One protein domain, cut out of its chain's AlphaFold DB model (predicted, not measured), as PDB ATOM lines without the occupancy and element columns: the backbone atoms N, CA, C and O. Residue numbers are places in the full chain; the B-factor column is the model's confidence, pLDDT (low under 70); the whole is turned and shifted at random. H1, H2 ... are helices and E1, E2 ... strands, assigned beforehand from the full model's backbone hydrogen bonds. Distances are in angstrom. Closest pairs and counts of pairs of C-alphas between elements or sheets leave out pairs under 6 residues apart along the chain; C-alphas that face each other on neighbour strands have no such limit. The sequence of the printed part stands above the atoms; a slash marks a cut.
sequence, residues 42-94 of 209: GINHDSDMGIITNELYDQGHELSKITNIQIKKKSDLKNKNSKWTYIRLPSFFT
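Overview. This is residues 42 to 94 of the 209 residues of an uncharacterized protein of Cinara cedri (UniProt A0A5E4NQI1). This is a stretched-out model with little regular structure: the single helix H1 lies toward one end, the small antiparallel hairpin of E1 and E2 toward the other, and the strand-free link of residues 59 to 71 joins them. The printed part has 53 residues, with H1, E1 and E2 in that order; the class is mixed, with 16 residues in named elements. It is extended, with a radius of gyration of the C-alphas of 15.8 A, and flat, spanning 48 by 29 by 13 A.

Along the chain. Find C-alpha 49 at (-28.435, 6.347, 39.575); from there H1, residues 49 to 58, runs 14.5 A. Look next for E1, residues 72 to 74, and E2, residues 84 to 86, ending at C-alpha 86 (-42.857, 2.195, 30.000).

Arrangement. In H1 every O i to N i+4 pair is within hydrogen-bond range. H1 and E2 are apart. In the hairpin, E1 and E2 are antiparallel at 139 degrees; look for N 73 and O 85, 2.8 A apart, within hydrogen-bond range.

Size, cuts and confidence. The C-alphas farthest apart, of Gly 60 and Lys 78, are 47.9 A apart. Residues 55 to 60, of which 55 to 58 belong to H1, stand free. The link from H1 to E1 is long, and the printed part has no cut. In the B-factor column, residues 88 to 94 are under 70.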
ATOM      1  N   GLY A  42     -35.371  -4.785  43.463       81.31
ATOM      2  CA  GLY A  42     -35.988  -4.134  44.628       81.31
ATOM      3  C   GLY A  42     -35.661  -2.647  44.788       81.31
ATOM      4  O   GLY A  42     -36.137  -2.032  45.734       81.31
ATOM      5  N   ILE A  43     -34.913  -2.060  43.853       85.00
ATOM      6  CA  ILE A  43     -34.679  -0.613  43.790       85.00
ATOM      7  C   ILE A  43     -35.842   0.042  43.033       85.00
ATOM      8  O   ILE A  43     -36.336  -0.509  42.043       85.00
ATOM      9  N   ASN A  44     -36.301   1.201  43.508       81.56
ATOM     10  CA  ASN A  44     -37.336   1.960  42.818       81.56
ATOM     11  C   ASN A  44     -36.790   2.506  41.482       81.56
ATOM     12  O   ASN A  44     -35.641   2.916  41.378       81.56
ATOM     13  N   HIS A  45     -37.624   2.504  40.445       75.56
ATOM     14  CA  HIS A  45     -37.263   2.962  39.106       75.56
ATOM     15  C   HIS A  45     -37.040   4.477  39.017       75.56
ATOM     16  O   HIS A  45     -36.359   4.910  38.090       75.56
ATOM     17  N   ASP A  46     -37.594   5.239  39.961       80.12
ATOM     18  CA  ASP A  46     -37.444   6.696  40.051       80.12
ATOM     19  C   ASP A  46     -36.231   7.118  40.903       80.12
ATOM     20  O   ASP A  46     -35.921   8.305  40.988       80.12
ATOM     21  N   SER A  47     -35.543   6.166  41.544       82.19
ATOM     22  CA  SER A  47     -34.324   6.446  42.305       82.19
ATOM     23  C   SER A  47     -33.199   6.919  41.384       82.19
ATOM     24  O   SER A  47     -33.015   6.384  40.287       82.19
ATOM     25  N   ASP A  48     -32.423   7.897  41.851       86.81
ATOM     26  CA  ASP A  48     -31.284   8.412  41.096       86.81
ATOM     27  C   ASP A  48     -30.151   7.376  41.009       86.81
ATOM     28  O   ASP A  48     -29.820   6.686  41.976       86.81
ATOM     29  N   MET A  49     -29.536   7.278  39.830       85.81
ATOM     30  CA  MET A  49     -28.435   6.347  39.575       85.81
ATOM     31  C   MET A  49     -27.155   6.758  40.315       85.81
ATOM     32  O   MET A  49     -26.320   5.893  40.589       85.81
ATOM     33  N   GLY A  50     -26.997   8.045  40.653       88.56
ATOM     34  CA  GLY A  50     -25.840   8.557  41.390       88.56
ATOM     35  C   GLY A  50     -25.698   7.938  42.780       88.56
ATOM     36  O   GLY A  50     -24.598   7.558  43.170       88.56
ATOM     37  N   ILE A  51     -26.816   7.729  43.480       91.00
ATOM     38  CA  ILE A  51     -26.835   7.106  44.814       91.00
ATOM     39  C   ILE A  51     -26.259   5.688  44.747       91.00
ATOM     40  O   ILE A  51     -25.317   5.362  45.463       91.00
ATOM     41  N   ILE A  52     -26.763   4.877  43.813       91.25
ATOM     42  CA  ILE A  52     -26.323   3.487  43.615       91.25
ATOM     43  C   ILE A  52     -24.841   3.437  43.222       91.25
ATOM     44  O   ILE A  52     -24.113   2.534  43.620       91.25
ATOM     45  N   THR A  53     -24.402   4.407  42.419       91.88
ATOM     46  CA  THR A  53     -23.013   4.511  41.967       91.88
ATOM     47  C   THR A  53     -22.081   4.736  43.154       91.88
ATOM     48  O   THR A  53     -21.124   3.985  43.320       91.88
ATOM     49  N   ASN A  54     -22.398   5.715  44.000       93.19
ATOM     50  CA  ASN A  54     -21.599   6.051  45.176       93.19
ATOM     51  C   ASN A  54     -21.562   4.894  46.178       93.19
ATOM     52  O   ASN A  54     -20.481   4.491  46.588       93.19
ATOM     53  N   GLU A  55     -22.712   4.288  46.488       93.50
ATOM     54  CA  GLU A  55     -22.770   3.144  47.406       93.50
ATOM     55  C   GLU A  55     -21.905   1.971  46.925       93.50
ATOM     56  O   GLU A  55     -21.227   1.334  47.723       93.50
ATOM     57  N   LEU A  56     -21.886   1.682  45.619       93.25
ATOM     58  CA  LEU A  56     -21.055   0.605  45.074       93.25
ATOM     59  C   LEU A  56     -19.560   0.948  45.109       93.25
ATOM     60  O   LEU A  56     -18.752   0.058  45.381       93.25
ATOM     61  N   TYR A  57     -19.192   2.212  44.889       94.69
ATOM     62  CA  TYR A  57     -17.811   2.666  45.061       94.69
ATOM     63  C   TYR A  57     -17.353   2.577  46.517       94.69
ATOM     64  O   TYR A  57     -16.246   2.100  46.767       94.69
ATOM     65  N   ASP A  58     -18.209   2.947  47.470       95.56
ATOM     66  CA  ASP A  58     -17.914   2.853  48.904       95.56
ATOM     67  C   ASP A  58     -17.715   1.396  49.356       95.56
ATOM     68  O   ASP A  58     -16.933   1.117  50.262       95.56
ATOM     69  N   GLN A  59     -18.369   0.440  48.685       93.75
ATOM     70  CA  GLN A  59     -18.138  -1.000  48.870       93.75
ATOM     71  C   GLN A  59     -16.886  -1.527  48.135       93.75
ATOM     72  O   GLN A  59     -16.608  -2.726  48.165       93.75
ATOM     73  N   GLY A  60     -16.121  -0.659  47.465       93.44
ATOM     74  CA  GLY A  60     -14.895  -1.015  46.747       93.44
ATOM     75  C   GLY A  60     -15.128  -1.662  45.380       93.44
ATOM     76  O   GLY A  60     -14.250  -2.361  44.872       93.44
ATOM     77  N   HIS A  61     -16.305  -1.478  44.776       91.12
ATOM     78  CA  HIS A  61     -16.602  -2.006  43.448       91.12
ATOM     79  C   HIS A  61     -16.394  -0.954  42.359       91.12
ATOM     80  O   HIS A  61     -17.021   0.103  42.353       91.12
ATOM     81  N   GLU A  62     -15.563  -1.288  41.374       89.62
ATOM     82  CA  GLU A  62     -15.391  -0.467  40.179       89.62
ATOM     83  C   GLU A  62     -16.527  -0.715  39.182       89.62
ATOM     84  O   GLU A  62     -16.783  -1.840  38.738       89.62
ATOM     85  N   LEU A  63     -17.219   0.358  38.803       88.50
ATOM     86  CA  LEU A  63     -18.359   0.295  37.900       88.50
ATOM     87  C   LEU A  63     -17.966   0.692  36.483       88.50
ATOM     88  O   LEU A  63     -17.420   1.764  36.246       88.50
ATOM     89  N   SER A  64     -18.320  -0.155  35.514       90.19
ATOM     90  CA  SER A  64     -18.167   0.176  34.093       90.19
ATOM     91  C   SER A  64     -19.391   0.907  33.535       90.19
ATOM     92  O   SER A  64     -19.262   1.899  32.822       90.19
ATOM     93  N   LYS A  65     -20.601   0.409  33.826       89.12
ATOM     94  CA  LYS A  65     -21.851   0.986  33.322       89.12
ATOM     95  C   LYS A  65     -23.028   0.596  34.204       89.12
ATOM     96  O   LYS A  65     -23.229  -0.588  34.468       89.12
ATOM     97  N   ILE A  66     -23.855   1.576  34.553       89.56
ATOM     98  CA  ILE A  66     -25.146   1.366  35.212       89.56
ATOM     99  C   ILE A  66     -26.266   1.689  34.224       89.56
ATOM    100  O   ILE A  66     -26.212   2.671  33.486       89.56
ATOM    101  N   THR A  67     -27.284   0.831  34.187       88.69
ATOM    102  CA  THR A  67     -28.507   1.059  33.411       88.69
ATOM    103  C   THR A  67     -29.713   0.581  34.197       88.69
ATOM    104  O   THR A  67     -29.744  -0.573  34.624       88.69
ATOM    105  N   ASN A  68     -30.735   1.426  34.311       86.25
ATOM    106  CA  ASN A  68     -32.032   1.009  34.827       86.25
ATOM    107  C   ASN A  68     -32.741   0.108  33.795       86.25
ATOM    108  O   ASN A  68     -32.925   0.491  32.636       86.25
ATOM    109  N   ILE A  69     -33.122  -1.106  34.202       83.94
ATOM    110  CA  ILE A  69     -33.805  -2.069  33.331       83.94
ATOM    111  C   ILE A  69     -35.293  -1.721  33.288       83.94
ATOM    112  O   ILE A  69     -36.054  -2.046  34.194       83.94
ATOM    113  N   GLN A  70     -35.717  -1.097  32.191       79.94
ATOM    114  CA  GLN A  70     -37.104  -0.691  31.982       79.94
ATOM    115  C   GLN A  70     -37.788  -1.580  30.938       79.94
ATOM    116  O   GLN A  70     -37.327  -1.693  29.800       79.94
ATOM    117  N   ILE A  71     -38.921  -2.188  31.301       82.94
ATOM    118  CA  ILE A  71     -39.731  -2.967  30.358       82.94
ATOM    119  C   ILE A  71     -40.623  -2.004  29.571       82.94
ATOM    120  O   ILE A  71     -41.369  -1.219  30.151       82.94
ATOM    121  N   LYS A  72     -40.563  -2.070  28.239       83.81
ATOM    122  CA  LYS A  72     -41.409  -1.272  27.343       83.81
ATOM    123  C   LYS A  72     -42.528  -2.136  26.763       83.81
ATOM    124  O   LYS A  72     -42.297  -3.283  26.387       83.81
ATOM    125  N   LYS A  73     -43.727  -1.570  26.634       84.44
ATOM    126  CA  LYS A  73     -44.875  -2.182  25.951       84.44
ATOM    127  C   LYS A  73     -45.477  -1.200  24.960       84.44
ATOM    128  O   LYS A  73     -45.625  -0.017  25.256       84.44
ATOM    129  N   LYS A  74     -45.832  -1.698  23.780       85.00
ATOM    130  CA  LYS A  74     -46.648  -0.956  22.817       85.00
ATOM    131  C   LYS A  74     -48.012  -0.637  23.427       85.00
ATOM    132  O   LYS A  74     -48.608  -1.528  24.030       85.00
ATOM    133  N   SER A  75     -48.493   0.598  23.267       80.12
ATOM    134  CA  SER A  75     -49.850   0.970  23.698       80.12
ATOM    135  C   SER A  75     -50.885   0.022  23.093       80.12
ATOM    136  O   SER A  75     -51.718  -0.524  23.810       80.12
ATOM    137  N   ASP A  76     -50.725  -0.281  21.803       80.94
ATOM    138  CA  ASP A  76     -51.629  -1.127  21.034       80.94
ATOM    139  C   ASP A  76     -50.853  -2.258  20.368       80.94
ATOM    140  O   ASP A  76     -50.145  -2.060  19.382       80.94
ATOM    141  N   LEU A  77     -51.013  -3.487  20.866       76.88
ATOM    142  CA  LEU A  77     -50.284  -4.648  20.335       76.88
ATOM    143  C   LEU A  77     -50.594  -4.934  18.856       76.88
ATOM    144  O   LEU A  77     -49.776  -5.539  18.169       76.88
ATOM    145  N   LYS A  78     -51.766  -4.508  18.370       82.12
ATOM    146  CA  LYS A  78     -52.221  -4.739  16.992       82.12
ATOM    147  C   LYS A  78     -51.673  -3.713  15.996       82.12
ATOM    148  O   LYS A  78     -51.613  -4.004  14.806       82.12
ATOM    149  N   ASN A  79     -51.265  -2.531  16.458       83.06
ATOM    150  CA  ASN A  79     -50.773  -1.472  15.583       83.06
ATOM    151  C   ASN A  79     -49.238  -1.478  15.566       83.06
ATOM    152  O   ASN A  79     -48.572  -1.247  16.574       83.06
ATOM    153  N   LYS A  80     -48.648  -1.714  14.389       77.50
ATOM    154  CA  LYS A  80     -47.186  -1.744  14.237       77.50
ATOM    155  C   LYS A  80     -46.533  -0.398  14.588       77.50
ATOM    156  O   LYS A  80     -45.430  -0.426  15.137       77.50
ATOM    157  N   ASN A  81     -47.247   0.713  14.401       83.75
ATOM    158  CA  ASN A  81     -46.782   2.087  14.620       83.75
ATOM    159  C   ASN A  81     -47.152   2.653  16.003       83.75
ATOM    160  O   ASN A  81     -46.900   3.824  16.274       83.75
ATOM    161  N   SER A  82     -47.759   1.857  16.886       82.06
ATOM    162  CA  SER A  82     -48.152   2.327  18.218       82.06
ATOM    163  C   SER A  82     -46.945   2.751  19.060       82.06
ATOM    164  O   SER A  82     -45.900   2.088  19.035       82.06
ATOM    165  N   LYS A  83     -47.125   3.782  19.886       89.81
ATOM    166  CA  LYS A  83     -46.090   4.315  20.776       89.81
ATOM    167  C   LYS A  83     -45.668   3.284  21.830       89.81
ATOM    168  O   LYS A  83     -46.498   2.593  22.424       89.81
ATOM    169  N   TRP A  84     -44.365   3.205  22.098       84.19
ATOM    170  CA  TRP A  84     -43.842   2.457  23.241       84.19
ATOM    171  C   TRP A  84     -44.073   3.245  24.528       84.19
ATOM    172  O   TRP A  84     -43.734   4.422  24.626       84.19
ATOM    173  N   THR A  85     -44.622   2.570  25.524       83.69
ATOM    174  CA  THR A  85     -44.839   3.088  26.873       83.69
ATOM    175  C   THR A  85     -44.033   2.258  27.861       83.69
ATOM    176  O   THR A  85     -43.811   1.063  27.649       83.69
ATOM    177  N   TYR A  86     -43.547   2.893  28.923       82.69
ATOM    178  CA  TYR A  86     -42.857   2.195  30.000       82.69
ATOM    179  C   TYR A  86     -43.877   1.457  30.860       82.69
ATOM    180  O   TYR A  86     -44.860   2.044  31.312       82.69
ATOM    181  N   ILE A  87     -43.648   0.166  31.083       74.94
ATOM    182  CA  ILE A  87     -44.439  -0.601  32.033       74.94
ATOM    183  C   ILE A  87     -43.918  -0.248  33.420       74.94
ATOM    184  O   ILE A  87     -42.807  -0.637  33.781       74.94
ATOM    185  N   ARG A  88     -44.737   0.432  34.227       65.94
ATOM    186  CA  ARG A  88     -44.569   0.347  35.678       65.94
ATOM    187  C   ARG A  88     -44.880  -1.092  36.056       65.94
ATOM    188  O   ARG A  88     -46.043  -1.499  35.997       65.94
ATOM    189  N   LEU A  89     -43.849  -1.886  36.351       60.47
ATOM    190  CA  LEU A  89     -44.093  -3.190  36.953       60.47
ATOM    191  C   LEU A  89     -44.892  -2.924  38.230       60.47
ATOM    192  O   LEU A  89     -44.493  -2.045  39.000       60.47
ATOM    193  N   PRO A  90     -46.023  -3.617  38.445       57.78
ATOM    194  CA  PRO A  90     -46.706  -3.541  39.721       57.78
ATOM    195  C   PRO A  90     -45.658  -3.801  40.797       57.78
ATOM    196  O   PRO A  90     -44.959  -4.815  40.708       57.78
ATOM    197  N   SER A  91     -45.511  -2.887  41.766       55.56
ATOM    198  CA  SER A  91     -44.756  -3.179  42.988       55.56
ATOM    199  C   SER A  91     -45.183  -4.574  43.419       55.56
ATOM    200  O   SER A  91     -46.381  -4.811  43.563       55.56
ATOM    201  N   PHE A  92     -44.217  -5.490  43.473       51.25
ATOM    202  CA  PHE A  92     -44.330  -6.954  43.396       51.25
ATOM    203  C   PHE A  92     -45.149  -7.635  44.520       51.25
ATOM    204  O   PHE A  92     -44.885  -8.771  44.895       51.25
ATOM    205  N   PHE A  93     -46.169  -6.979  45.065       52.38
ATOM    206  CA  PHE A  93     -46.912  -7.395  46.246       52.38
ATOM    207  C   PHE A  93     -48.419  -7.532  46.026       52.38
ATOM    208  O   PHE A  93     -49.147  -7.781  46.988       52.38
ATOM    209  N   THR A  94     -48.931  -7.437  44.795       63.47
ATOM    210  CA  THR A  94     -50.307  -7.889  44.552       63.47
ATOM    211  C   THR A  94     -50.296  -9.400  44.335       63.47
ATOM    212  O   THR A  94     -49.755  -9.920  43.360       63.47
TER     213      THR A  94